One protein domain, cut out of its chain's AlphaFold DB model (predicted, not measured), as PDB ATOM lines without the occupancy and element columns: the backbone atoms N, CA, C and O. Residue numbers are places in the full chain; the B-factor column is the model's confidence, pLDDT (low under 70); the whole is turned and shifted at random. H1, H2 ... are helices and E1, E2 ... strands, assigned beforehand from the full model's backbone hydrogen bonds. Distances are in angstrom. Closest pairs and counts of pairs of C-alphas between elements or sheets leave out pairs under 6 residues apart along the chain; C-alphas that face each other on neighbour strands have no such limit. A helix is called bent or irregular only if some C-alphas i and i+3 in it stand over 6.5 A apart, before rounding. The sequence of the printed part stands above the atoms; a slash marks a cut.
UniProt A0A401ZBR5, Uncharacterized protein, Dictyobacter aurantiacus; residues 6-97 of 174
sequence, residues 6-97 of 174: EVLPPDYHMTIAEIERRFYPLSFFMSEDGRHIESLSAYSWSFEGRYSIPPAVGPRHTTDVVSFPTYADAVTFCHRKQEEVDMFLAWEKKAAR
ATOM      1  N   GLU A   6     -10.263 -39.555 -49.115       66.44
ATOM      2  CA  GLU A   6      -9.094 -40.077 -48.432       66.44
ATOM      3  C   GLU A   6      -9.161 -39.608 -46.981       66.44
ATOM      4  O   GLU A   6      -9.498 -38.455 -46.686       66.44
ATOM      5  N   VAL A   7      -8.948 -40.560 -46.079       65.81
ATOM      6  CA  VAL A   7      -8.988 -40.338 -44.639       65.81
ATOM      7  C   VAL A   7      -7.562 -40.008 -44.225       65.81
ATOM      8  O   VAL A   7      -6.655 -40.808 -44.455       65.81
ATOM      9  N   LEU A   8      -7.367 -38.815 -43.664       69.56
ATOM     10  CA  LEU A   8      -6.095 -38.432 -43.057       69.56
ATOM     11  C   LEU A   8      -5.807 -39.342 -41.849       69.56
ATOM     12  O   LEU A   8      -6.716 -40.045 -41.395       69.56
ATOM     13  N   PRO A   9      -4.569 -39.368 -41.323       73.00
ATOM     14  CA  PRO A   9      -4.257 -40.130 -40.120       73.00
ATOM     15  C   PRO A   9      -5.330 -39.955 -39.019       73.00
ATOM     16  O   PRO A   9      -5.872 -38.856 -38.871       73.00
ATOM     17  N   PRO A  10      -5.711 -41.024 -38.291       62.72
ATOM     18  CA  PRO A  10      -6.890 -41.009 -37.414       62.72
ATOM     19  C   PRO A  10      -6.890 -39.911 -36.340       62.72
ATOM     20  O   PRO A  10      -7.955 -39.466 -35.919       62.72
ATOM     21  N   ASP A  11      -5.707 -39.475 -35.921       62.59
ATOM     22  CA  ASP A  11      -5.442 -38.395 -34.969       62.59
ATOM     23  C   ASP A  11      -5.849 -37.004 -35.479       62.59
ATOM     24  O   ASP A  11      -6.016 -36.087 -34.682       62.59
ATOM     25  N   TYR A  12      -6.083 -36.849 -36.783       63.44
ATOM     26  CA  TYR A  12      -6.435 -35.561 -37.376       63.44
ATOM     27  C   TYR A  12      -7.927 -35.266 -37.218       63.44
ATOM     28  O   TYR A  12      -8.331 -34.122 -37.373       63.44
ATOM     29  N   HIS A  13      -8.769 -36.278 -36.959       70.69
ATOM     30  CA  HIS A  13     -10.236 -36.145 -36.956       70.69
ATOM     31  C   HIS A  13     -10.792 -35.444 -38.216       70.69
ATOM     32  O   HIS A  13     -11.827 -34.769 -38.185       70.69
ATOM     33  N   MET A  14     -10.098 -35.620 -39.347       75.00
ATOM     34  CA  MET A  14     -10.363 -34.927 -40.601       75.00
ATOM     35  C   MET A  14     -10.407 -35.849 -41.823       75.00
ATOM     36  O   MET A  14      -9.758 -36.893 -41.885       75.00
ATOM     37  N   THR A  15     -11.155 -35.420 -42.837       80.62
ATOM     38  CA  THR A  15     -11.212 -36.025 -44.177       80.62
ATOM     39  C   THR A  15     -11.070 -34.932 -45.228       80.62
ATOM     40  O   THR A  15     -11.377 -33.773 -44.954       80.62
ATOM     41  N   ILE A  16     -10.676 -35.286 -46.448       83.25
ATOM     42  CA  ILE A  16     -10.718 -34.352 -47.576       83.25
ATOM     43  C   ILE A  16     -11.767 -34.822 -48.580       83.25
ATOM     44  O   ILE A  16     -11.729 -35.954 -49.064       83.25
ATOM     45  N   ALA A  17     -12.698 -33.928 -48.915       84.19
ATOM     46  CA  ALA A  17     -13.700 -34.158 -49.946       84.19
ATOM     47  C   ALA A  17     -13.424 -33.308 -51.186       84.19
ATOM     48  O   ALA A  17     -13.200 -32.102 -51.092       84.19
ATOM     49  N   GLU A  18     -13.521 -33.924 -52.362       85.81
ATOM     50  CA  GLU A  18     -13.555 -33.199 -53.629       85.81
ATOM     51  C   GLU A  18     -14.998 -32.811 -53.993       85.81
ATOM     52  O   GLU A  18     -15.886 -33.664 -54.114       85.81
ATOM     53  N   ILE A  19     -15.240 -31.513 -54.186       82.31
ATOM     54  CA  ILE A  19     -16.512 -30.954 -54.663       82.31
ATOM     55  C   ILE A  19     -16.167 -29.953 -55.765       82.31
ATOM     56  O   ILE A  19     -15.347 -29.070 -55.558       82.31
ATOM     57  N   GLU A  20     -16.741 -30.109 -56.961       83.94
ATOM     58  CA  GLU A  20     -16.544 -29.168 -58.081       83.94
ATOM     59  C   GLU A  20     -15.065 -28.827 -58.387       83.94
ATOM     60  O   GLU A  20     -14.723 -27.684 -58.684       83.94
ATOM     61  N   ARG A  21     -14.169 -29.832 -58.355       84.00
ATOM     62  CA  ARG A  21     -12.712 -29.680 -58.597       84.00
ATOM     63  C   ARG A  21     -11.995 -28.783 -57.575       84.00
ATOM     64  O   ARG A  21     -10.972 -28.153 -57.867       84.00
ATOM     65  N   ARG A  22     -12.552 -28.693 -56.373       85.50
ATOM     66  CA  ARG A  22     -11.960 -28.065 -55.194       85.50
ATOM     67  C   ARG A  22     -11.903 -29.101 -54.078       85.50
ATOM     68  O   ARG A  22     -12.783 -29.957 -53.976       85.50
ATOM     69  N   PHE A  23     -10.878 -29.009 -53.244       85.81
ATOM     70  CA  PHE A  23     -10.665 -29.904 -52.112       85.81
ATOM     71  C   PHE A  23     -11.021 -29.189 -50.813       85.81
ATOM     72  O   PHE A  23     -10.517 -28.099 -50.546       85.81
ATOM     73  N   TYR A  24     -11.892 -29.805 -50.022       84.38
ATOM     74  CA  TYR A  24     -12.428 -29.253 -48.783       84.38
ATOM     75  C   TYR A  24     -11.997 -30.136 -47.616       84.38
ATOM     76  O   TYR A  24     -12.370 -31.314 -47.594       84.38
ATOM     77  N   PRO A  25     -11.240 -29.598 -46.650       82.69
ATOM     78  CA  PRO A  25     -11.041 -30.265 -45.377       82.69
ATOM     79  C   PRO A  25     -12.360 -30.309 -44.603       82.69
ATOM     80  O   PRO A  25     -13.019 -29.285 -44.431       82.69
ATOM     81  N   LEU A  26     -12.742 -31.497 -44.153       78.12
ATOM     82  CA  LEU A  26     -13.952 -31.755 -43.381       78.12
ATOM     83  C   LEU A  26     -13.565 -32.314 -42.022       78.12
ATOM     84  O   LEU A  26     -12.776 -33.255 -41.952       78.12
ATOM     85  N   SER A  27     -14.182 -31.799 -40.966       74.69
ATOM     86  CA  SER A  27     -14.131 -32.432 -39.649       74.69
ATOM     87  C   SER A  27     -15.115 -33.597 -39.627       74.69
ATOM     88  O   SER A  27     -16.204 -33.498 -40.204       74.69
ATOM     89  N   PHE A  28     -14.772 -34.689 -38.947       71.62
ATOM     90  CA  PHE A  28     -15.743 -35.739 -38.653       71.62
ATOM     91  C   PHE A  28     -15.834 -36.005 -37.157       71.62
ATOM     92  O   PHE A  28     -14.837 -36.006 -36.439       71.62
ATOM     93  N   PHE A  29     -17.050 -36.252 -36.689       70.50
ATOM     94  CA  PHE A  29     -17.319 -36.660 -35.319       70.50
ATOM     95  C   PHE A  29     -18.266 -37.853 -35.308       70.50
ATOM     96  O   PHE A  29     -19.069 -38.049 -36.225       70.50
ATOM     97  N   MET A  30     -18.135 -38.666 -34.266       68.50
ATOM     98  CA  MET A  30     -19.060 -39.754 -33.988       68.50
ATOM     99  C   MET A  30     -20.241 -39.184 -33.220       68.50
ATOM    100  O   MET A  30     -20.055 -38.578 -32.165       68.50
ATOM    101  N   SER A  31     -21.446 -39.356 -33.744       70.69
ATOM    102  CA  SER A  31     -22.656 -39.109 -32.968       70.69
ATOM    103  C   SER A  31     -22.847 -40.178 -31.894       70.69
ATOM    104  O   SER A  31     -22.252 -41.256 -31.945       70.69
ATOM    105  N   GLU A  32     -23.723 -39.893 -30.931       72.69
ATOM    106  CA  GLU A  32     -24.073 -40.819 -29.844       72.69
ATOM    107  C   GLU A  32     -24.616 -42.166 -30.352       72.69
ATOM    108  O   GLU A  32     -24.397 -43.197 -29.725       72.69
ATOM    109  N   ASP A  33     -25.269 -42.183 -31.521       80.31
ATOM    110  CA  ASP A  33     -25.755 -43.398 -32.192       80.31
ATOM    111  C   ASP A  33     -24.685 -44.095 -33.058       80.31
ATOM    112  O   ASP A  33     -24.996 -45.002 -33.832       80.31
ATOM    113  N   GLY A  34     -23.418 -43.686 -32.939       73.56
ATOM    114  CA  GLY A  34     -22.281 -44.301 -33.621       73.56
ATOM    115  C   GLY A  34     -22.193 -43.979 -35.113       73.56
ATOM    116  O   GLY A  34     -21.484 -44.670 -35.846       73.56
ATOM    117  N   ARG A  35     -22.906 -42.956 -35.598       74.25
ATOM    118  CA  ARG A  35     -22.811 -42.527 -36.997       74.25
ATOM    119  C   ARG A  35     -21.664 -41.544 -37.177       74.25
ATOM    120  O   ARG A  35     -21.438 -40.649 -36.368       74.25
ATOM    121  N   HIS A  36     -20.971 -41.682 -38.299       69.50
ATOM    122  CA  HIS A  36     -19.993 -40.696 -38.731       69.50
ATOM    123  C   HIS A  36     -20.721 -39.492 -39.325       69.50
ATOM    124  O   HIS A  36     -21.383 -39.606 -40.360       69.50
ATOM    125  N   ILE A  37     -20.580 -38.340 -38.678       68.88
ATOM    126  CA  ILE A  37     -21.074 -37.069 -39.192       68.88
ATOM    127  C   ILE A  37     -19.881 -36.302 -39.749       68.88
ATOM    128  O   ILE A  37     -19.000 -35.870 -39.011       68.88
ATOM    129  N   GLU A  38     -19.857 -36.157 -41.071       71.81
ATOM    130  CA  GLU A  38     -18.914 -35.293 -41.779       71.81
ATOM    131  C   GLU A  38     -19.483 -33.887 -41.855       71.81
ATOM    132  O   GLU A  38     -20.660 -33.685 -42.172       71.81
ATOM    133  N   SER A  39     -18.631 -32.907 -41.605       67.56
ATOM    134  CA  SER A  39     -19.070 -31.542 -41.460       67.56
ATOM    135  C   SER A  39     -18.100 -30.558 -42.096       67.56
ATOM    136  O   SER A  39     -16.889 -30.638 -41.895       67.56
ATOM    137  N   LEU A  40     -18.668 -29.581 -42.813       64.19
ATOM    138  CA  LEU A  40     -17.967 -28.357 -43.208       64.19
ATOM    139  C   LEU A  40     -17.758 -27.422 -42.006       64.19
ATOM    140  O   LEU A  40     -17.254 -26.320 -42.208       64.19
ATOM    141  N   SER A  41     -18.178 -27.839 -40.792       54.06
ATOM    142  CA  SER A  41     -17.983 -27.141 -39.518       54.06
ATOM    143  C   SER A  41     -16.595 -26.560 -39.508       54.06
ATOM    144  O   SER A  41     -15.596 -27.271 -39.363       54.06
ATOM    145  N   ALA A  42     -16.590 -25.250 -39.693       51.88
ATOM    146  CA  ALA A  42     -15.403 -24.458 -39.718       51.88
ATOM    147  C   ALA A  42     -14.575 -24.776 -38.476       51.88
ATOM    148  O   ALA A  42     -15.089 -24.972 -37.372       51.88
ATOM    149  N   TYR A  43     -13.270 -24.734 -38.674       50.31
ATOM    150  CA  TYR A  43     -12.364 -23.884 -37.919       50.31
ATOM    151  C   TYR A  43     -13.029 -22.568 -37.438       50.31
ATOM    152  O   TYR A  43     -12.692 -21.478 -37.898       50.31
ATOM    153  N   SER A  44     -14.017 -22.666 -36.543       39.41
ATOM    154  CA  SER A  44     -14.672 -21.550 -35.880       39.41
ATOM    155  C   SER A  44     -13.703 -21.026 -34.829       39.41
ATOM    156  O   SER A  44     -13.428 -21.697 -33.834       39.41
ATOM    157  N   TRP A  45     -13.182 -19.825 -35.057       37.25
ATOM    158  CA  TRP A  45     -12.273 -19.125 -34.145       37.25
ATOM    159  C   TRP A  45     -12.926 -18.735 -32.806       37.25
ATOM    160  O   TRP A  45     -12.240 -18.236 -31.922       37.25
ATOM    161  N   SER A  46     -14.229 -18.979 -32.626       34.62
ATOM    162  CA  SER A  46     -14.934 -18.797 -31.358       34.62
ATOM    163  C   SER A  46     -15.595 -20.094 -30.890       34.62
ATOM    164  O   SER A  46     -16.248 -20.813 -31.650       34.62
ATOM    165  N   PHE A  47     -15.434 -20.385 -29.598       39.31
ATOM    166  CA  PHE A  47     -16.065 -21.514 -28.906       39.31
ATOM    167  C   PHE A  47     -17.605 -21.454 -28.981       39.31
ATOM    168  O   PHE A  47     -18.272 -22.484 -28.959       39.31
ATOM    169  N   GLU A  48     -18.163 -20.254 -29.146       39.69
ATOM    170  CA  GLU A  48     -19.602 -19.973 -29.239       39.69
ATOM    171  C   GLU A  48     -20.248 -20.518 -30.527       39.69
ATOM    172  O   GLU A  48     -21.436 -20.832 -30.537       39.69
ATOM    173  N   GLY A  49     -19.471 -20.706 -31.603       41.00
ATOM    174  CA  GLY A  49     -19.963 -21.265 -32.868       41.00
ATOM    175  C   GLY A  49     -20.079 -22.794 -32.890       41.00
ATOM    176  O   GLY A  49     -20.767 -23.335 -33.759       41.00
ATOM    177  N   ARG A  50     -19.456 -23.503 -31.933       42.31
ATOM    178  CA  ARG A  50     -19.384 -24.980 -31.909       42.31
ATOM    179  C   ARG A  50     -20.733 -25.675 -31.702       42.31
ATOM    180  O   ARG A  50     -20.855 -26.852 -32.021       42.31
ATOM    181  N   TYR A  51     -21.732 -24.958 -31.189       45.81
ATOM    182  CA  TYR A  51     -23.079 -25.481 -30.940       45.81
ATOM    183  C   TYR A  51     -24.085 -25.145 -32.051       45.81
ATOM    184  O   TYR A  51     -25.266 -25.471 -31.936       45.81
ATOM    185  N   SER A  52     -23.645 -24.481 -33.124       51.12
ATOM    186  CA  SER A  52     -24.499 -24.224 -34.284       51.12
ATOM    187  C   SER A  52     -24.610 -25.468 -35.172       51.12
ATOM    188  O   SER A  52     -23.676 -26.266 -35.261       51.12
ATOM    189  N   ILE A  53     -25.772 -25.660 -35.814       54.28
ATOM    190  CA  ILE A  53     -25.999 -26.774 -36.746       54.28
ATOM    191  C   ILE A  53     -24.948 -26.679 -37.855       54.28
ATOM    192  O   ILE A  53     -24.936 -25.681 -38.583       54.28
ATOM    193  N   PRO A  54     -24.078 -27.686 -38.018       53.84
ATOM    194  CA  PRO A  54     -23.022 -27.573 -38.995       53.84
ATOM    195  C   PRO A  54     -23.568 -27.535 -40.426       53.84
ATOM    196  O   PRO A  54     -24.506 -28.275 -40.742       53.84
ATOM    197  N   PRO A  55     -22.990 -26.709 -41.315       56.84
ATOM    198  CA  PRO A  55     -23.436 -26.644 -42.697       56.84
ATOM    199  C   PRO A  55     -23.260 -28.004 -43.386       56.84
ATOM    200  O   PRO A  55     -22.203 -28.637 -43.315       56.84
ATOM    201  N   ALA A  56     -24.322 -28.463 -44.053       59.09
ATOM    202  CA  ALA A  56     -24.337 -29.742 -44.751       59.09
ATOM    203  C   ALA A  56     -23.337 -29.757 -45.919       59.09
ATOM    204  O   ALA A  56     -23.173 -28.765 -46.622       59.09
ATOM    205  N   VAL A  57     -22.713 -30.905 -46.192       60.28
ATOM    206  CA  VAL A  57     -21.756 -31.050 -47.303       60.28
ATOM    207  C   VAL A  57     -22.471 -30.957 -48.660       60.28
ATOM    208  O   VAL A  57     -23.141 -31.901 -49.086       60.28
ATOM    209  N   GLY A  58     -22.288 -29.851 -49.386       60.09
ATOM    210  CA  GLY A  58     -22.816 -29.683 -50.743       60.09
ATOM    211  C   GLY A  58     -22.480 -28.326 -51.374       60.09
ATOM    212  O   GLY A  58     -22.140 -27.394 -50.652       60.09
ATOM    213  N   PRO A  59     -22.625 -28.177 -52.704       60.56
ATOM    214  CA  PRO A  59     -22.203 -26.979 -53.449       60.56
ATOM    215  C   PRO A  59     -22.950 -25.693 -53.054       60.56
ATOM    216  O   PRO A  59     -22.497 -24.592 -53.335       60.56
ATOM    217  N   ARG A  60     -24.100 -25.810 -52.377       59.19
ATOM    218  CA  ARG A  60     -24.862 -24.662 -51.846       59.19
ATOM    219  C   ARG A  60     -24.386 -24.188 -50.468       59.19
ATOM    220  O   ARG A  60     -24.886 -23.186 -49.975       59.19
ATOM    221  N   HIS A  61     -23.463 -24.919 -49.848       61.03
ATOM    222  CA  HIS A  61     -22.984 -24.695 -48.484       61.03
ATOM    223  C   HIS A  61     -21.459 -24.504 -48.427       61.03
ATOM    224  O   HIS A  61     -20.879 -24.518 -47.351       61.03
ATOM    225  N   THR A  62     -20.806 -24.333 -49.583       61.16
ATOM    226  CA  THR A  62     -19.359 -24.085 -49.713       61.16
ATOM    227  C   THR A  62     -18.987 -22.599 -49.685       61.16
ATOM    228  O   THR A  62     -17.807 -22.270 -49.785       61.16
ATOM    229  N   THR A  63     -19.966 -21.696 -49.586       58.47
ATOM    230  CA  THR A  63     -19.729 -20.255 -49.415       58.47
ATOM    231  C   THR A  63     -19.065 -20.010 -48.060       58.47
ATOM    232  O   THR A  63     -19.487 -20.589 -47.065       58.47
ATOM    233  N   ASP A  64     -18.003 -19.201 -48.038       60.91
ATOM    234  CA  ASP A  64     -17.184 -18.892 -46.851       60.91
ATOM    235  C   ASP A  64     -16.434 -20.085 -46.223       60.91
ATOM    236  O   ASP A  64     -15.882 -19.975 -45.127       60.91
ATOM    237  N   VAL A  65     -16.338 -21.217 -46.934       70.75
ATOM    238  CA  VAL A  65     -15.545 -22.377 -46.502       70.75
ATOM    239  C   VAL A  65     -14.180 -22.384 -47.188       70.75
ATOM    240  O   VAL A  65     -14.062 -22.188 -48.400       70.75
ATOM    241  N   VAL A  66     -13.127 -22.653 -46.412       77.56
ATOM    242  CA  VAL A  66     -11.762 -22.806 -46.931       77.56
ATOM    243  C   VAL A  66     -11.701 -24.005 -47.880       77.56
ATOM    244  O   VAL A  66     -12.104 -25.114 -47.530       77.56
ATOM    245  N   SER A  67     -11.184 -23.785 -49.089       85.25
ATOM    246  CA  SER A  67     -11.032 -24.824 -50.110       85.25
ATOM    247  C   SER A  67      -9.764 -24.630 -50.927       85.25
ATOM    248  O   SER A  67      -9.245 -23.518 -51.039       85.25
ATOM    249  N   PHE A  68      -9.272 -25.721 -51.510       86.94
ATOM    250  CA  PHE A  68      -7.965 -25.764 -52.154       86.94
ATOM    251  C   PHE A  68      -8.046 -26.204 -53.617       86.94
ATOM    252  O   PHE A  68      -8.905 -27.015 -53.981       86.94
ATOM    253  N   PRO A  69      -7.154 -25.682 -54.479       88.31
ATOM    254  CA  PRO A  69      -7.087 -26.075 -55.879       88.31
ATOM    255  C   PRO A  69      -6.515 -27.477 -56.081       88.31
ATOM    256  O   PRO A  69      -6.835 -28.112 -57.083       88.31
ATOM    257  N   THR A  70      -5.689 -27.952 -55.150       88.44
ATOM    258  CA  THR A  70      -5.078 -29.276 -55.204       88.44
ATOM    259  C   THR A  70      -5.301 -30.032 -53.901       88.44
ATOM    260  O   THR A  70      -5.476 -29.442 -52.833       88.44
ATOM    261  N   TYR A  71      -5.276 -31.359 -54.001       86.56
ATOM    262  CA  TYR A  71      -5.352 -32.243 -52.846       86.56
ATOM    263  C   TYR A  71      -4.160 -32.031 -51.901       86.56
ATOM    264  O   TYR A  71      -4.338 -31.925 -50.692       86.56
ATOM    265  N   ALA A  72      -2.952 -31.883 -52.457       87.81
ATOM    266  CA  ALA A  72      -1.728 -31.671 -51.686       87.81
ATOM    267  C   ALA A  72      -1.775 -30.388 -50.838       87.81
ATOM    268  O   ALA A  72      -1.316 -30.391 -49.693       87.81
ATOM    269  N   ASP A  73      -2.376 -29.314 -51.358       87.75
ATOM    270  CA  ASP A  73      -2.568 -28.075 -50.599       87.75
ATOM    271  C   ASP A  73      -3.550 -28.275 -49.436       87.75
ATOM    272  O   ASP A  73      -3.295 -27.800 -48.329       87.75
ATOM    273  N   ALA A  74      -4.638 -29.028 -49.656       86.81
ATOM    274  CA  ALA A  74      -5.598 -29.360 -48.602       86.81
ATOM    275  C   ALA A  74      -4.957 -30.205 -47.492       86.81
ATOM    276  O   ALA A  74      -5.136 -29.900 -46.315       86.81
ATOM    277  N   VAL A  75      -4.163 -31.217 -47.855       85.06
ATOM    278  CA  VAL A  75      -3.401 -32.042 -46.902       85.06
ATOM    279  C   VAL A  75      -2.416 -31.182 -46.108       85.06
ATOM    280  O   VAL A  75      -2.406 -31.224 -44.880       85.06
ATOM    281  N   THR A  76      -1.635 -30.339 -46.790       86.19
ATOM    282  CA  THR A  76      -0.659 -29.439 -46.148       86.19
ATOM    283  C   THR A  76      -1.331 -28.486 -45.162       86.19
ATOM    284  O   THR A  76      -0.804 -28.233 -44.079       86.19
ATOM    285  N   PHE A  77      -2.506 -27.964 -45.513       85.94
ATOM    286  CA  PHE A  77      -3.292 -27.137 -44.609       85.94
ATOM    287  C   PHE A  77      -3.741 -27.910 -43.362       85.94
ATOM    288  O   PHE A  77      -3.588 -27.393 -42.257       85.94
ATOM    289  N   CYS A  78      -4.233 -29.143 -43.520       82.12
ATOM    290  CA  CYS A  78      -4.635 -29.986 -42.389       82.12
ATOM    291  C   CYS A  78      -3.455 -30.260 -41.444       82.12
ATOM    292  O   CYS A  78      -3.606 -30.105 -40.238       82.12
ATOM    293  N   HIS A  79      -2.273 -30.576 -41.986       82.56
ATOM    294  CA  HIS A  79      -1.048 -30.762 -41.196       82.56
ATOM    295  C   HIS A  79      -0.687 -29.531 -40.373       82.56
ATOM    296  O   HIS A  79      -0.568 -29.625 -39.156       82.56
ATOM    297  N   ARG A  80      -0.586 -28.358 -41.009       83.00
ATOM    298  CA  ARG A  80      -0.262 -27.113 -40.295       83.00
ATOM    299  C   ARG A  80      -1.278 -26.798 -39.205       83.00
ATOM    300  O   ARG A  80      -0.916 -26.308 -38.143       83.00
ATOM    301  N   LYS A  81      -2.557 -27.079 -39.458       78.31
ATOM    302  CA  LYS A  81      -3.612 -26.865 -38.467       78.31
ATOM    303  C   LYS A  81      -3.498 -27.814 -37.284       78.31
ATOM    304  O   LYS A  81      -3.674 -27.361 -36.158       78.31
ATOM    305  N   GLN A  82      -3.182 -29.082 -37.527       77.75
ATOM    306  CA  GLN A  82      -2.921 -30.031 -36.451       77.75
ATOM    307  C   GLN A  82      -1.722 -29.577 -35.606       77.75
ATOM    308  O   GLN A  82      -1.834 -29.496 -34.389       77.75
ATOM    309  N   GLU A  83      -0.625 -29.162 -36.247       81.75
ATOM    310  CA  GLU A  83       0.558 -28.622 -35.563       81.75
ATOM    311  C   GLU A  83       0.232 -27.383 -34.709       81.75
ATOM    312  O   GLU A  83       0.696 -27.273 -33.574       81.75
ATOM    313  N   GLU A  84      -0.588 -26.457 -35.221       81.94
ATOM    314  CA  GLU A  84      -1.047 -25.279 -34.473       81.94
ATOM    315  C   GLU A  84      -1.872 -25.663 -33.237       81.94
ATOM    316  O   GLU A  84      -1.648 -25.111 -32.159       81.94
ATOM    317  N   VAL A  85      -2.813 -26.605 -33.378       77.62
ATOM    318  CA  VAL A  85      -3.649 -27.088 -32.267       77.62
ATOM    319  C   VAL A  85      -2.792 -27.797 -31.224       77.62
ATOM    320  O   VAL A  85      -2.911 -27.493 -30.038       77.62
ATOM    321  N   ASP A  86      -1.896 -28.683 -31.646       78.81
ATOM    322  CA  ASP A  86      -1.007 -29.414 -30.743       78.81
ATOM    323  C   ASP A  86      -0.078 -28.460 -29.986       78.81
ATOM    324  O   ASP A  86       0.098 -28.588 -28.772       78.81
ATOM    325  N   MET A  87       0.475 -27.458 -30.676       81.56
ATOM    326  CA  MET A  87       1.290 -26.416 -30.058       81.56
ATOM    327  C   MET A  87       0.480 -25.597 -29.048       81.56
ATOM    328  O   MET A  87       0.954 -25.367 -27.934       81.56
ATOM    329  N   PHE A  88      -0.736 -25.184 -29.408       80.44
ATOM    330  CA  PHE A  88      -1.621 -24.427 -28.526       80.44
ATOM    331  C   PHE A  88      -1.979 -25.226 -27.267       80.44
ATOM    332  O   PHE A  88      -1.773 -24.740 -26.157       80.44
ATOM    333  N   LEU A  89      -2.404 -26.483 -27.418       77.88
ATOM    334  CA  LEU A  89      -2.713 -27.371 -26.295       77.88
ATOM    335  C   LEU A  89      -1.482 -27.635 -25.418       77.88
ATOM    336  O   LEU A  89      -1.584 -27.685 -24.191       77.88
ATOM    337  N   ALA A  90      -0.299 -27.788 -26.019       81.81
ATOM    338  CA  ALA A  90       0.946 -27.936 -25.273       81.81
ATOM    339  C   ALA A  90       1.283 -26.674 -24.464       81.81
ATOM    340  O   ALA A  90       1.747 -26.783 -23.324       81.81
ATOM    341  N   TRP A  91       1.045 -25.487 -25.027       81.75
ATOM    342  CA  TRP A  91       1.233 -24.212 -24.337       81.75
ATOM    343  C   TRP A  91       0.227 -24.010 -23.212       81.75
ATOM    344  O   TRP A  91       0.660 -23.694 -22.109       81.75
ATOM    345  N   GLU A  92      -1.065 -24.258 -23.436       77.62
ATOM    346  CA  GLU A  92      -2.088 -24.181 -22.384       77.62
ATOM    347  C   GLU A  92      -1.766 -25.132 -21.233       77.62
ATOM    348  O   GLU A  92      -1.707 -24.721 -20.076       77.62
ATOM    349  N   LYS A  93      -1.427 -26.388 -21.545       79.50
ATOM    350  CA  LYS A  93      -1.016 -27.377 -20.543       79.50
ATOM    351  C   LYS A  93       0.209 -26.923 -19.752       79.50
ATOM    352  O   LYS A  93       0.312 -27.215 -18.562       79.50
ATOM    353  N   LYS A  94       1.168 -26.256 -20.401       82.25
ATOM    354  CA  LYS A  94       2.365 -25.733 -19.734       82.25
ATOM    355  C   LYS A  94       2.039 -24.511 -18.879       82.25
ATOM    356  O   LYS A  94       2.534 -24.439 -17.762       82.25
ATOM    357  N   ALA A  95       1.210 -23.599 -19.378       79.06
ATOM    358  CA  ALA A  95       0.763 -22.414 -18.656       79.06
ATOM    359  C   ALA A  95      -0.014 -22.802 -17.393       79.06
ATOM    360  O   ALA A  95       0.340 -22.354 -16.309       79.06
ATOM    361  N   ALA A  96      -0.964 -23.734 -17.507       75.44
ATOM    362  CA  ALA A  96      -1.740 -24.234 -16.375       75.44
ATOM    363  C   ALA A  96      -0.868 -24.883 -15.286       75.44
ATOM    364  O   ALA A  96      -1.256 -24.893 -14.126       75.44
ATOM    365  N   ARG A  97       0.305 -25.427 -15.648       77.38
ATOM    366  CA  ARG A  97       1.253 -26.097 -14.736       77.38
ATOM    367  C   ARG A  97       2.405 -25.209 -14.271       77.38
ATOM    368  O   ARG A  97       3.260 -25.682 -13.528       77.38
TER     369      ARG A  97
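This is residues 6 to 97 of the 174 residues of an uncharacterized protein of Dictyobacter aurantiacus (UniProt A0A401ZBR5). A small, twisted sheet of three antiparallel strands has one long helix, H2, packed over E1 and E2 with its residues 71 to 82, while residues 83 to 97 stick out as an arm. The printed part has 92 residues with three named strands and two named helices, in the order E1, E2, E3, H1, H2 along the chain; the class is mixed, helices and strands, and the whole is only just compact, close to loose, with a radius of gyration of the C-alphas of 14.3 A and spans of 47 by 32 by 25 A.

E2 is residues 22 to 30, 25.2 A; E1, 14 to 19, begins at C-alpha 14 (-10.363, -34.927, -40.601); E3 is 36 to 39. H1 is 47 to 51, only just irregular, with C-alphas 48 and 51 6.7 A apart. H2, 71 to 96, 37.5 A, ends at C-alpha 96 (-1.740, -24.234, -16.375).

E1, E2 and E3 form a meander, each strand the antiparallel neighbour of the one before; N 17 and O 24 are 2.9 A apart, N 29 and O 37 3.1 A, within hydrogen-bond range. H2 is on the sheet over E2, at a height of 8.3 A, making two layers, a helix on one face of a sheet; the closest C-alphas of E2 and H2 are Phe 23 and Tyr 71, 5.9 A. H1 is not on the sheet and is apart from H2. Every O i to N i+4 pair is within range in H2; in H1 0 of 1, with 1 of 2 O i to N i+3 pairs.

The printed part has no cut; H1 to H2 is a long link of 19 residues. Mean pLDDT of the printed part is 71.1, and residues 39 to 64 are among those under 70.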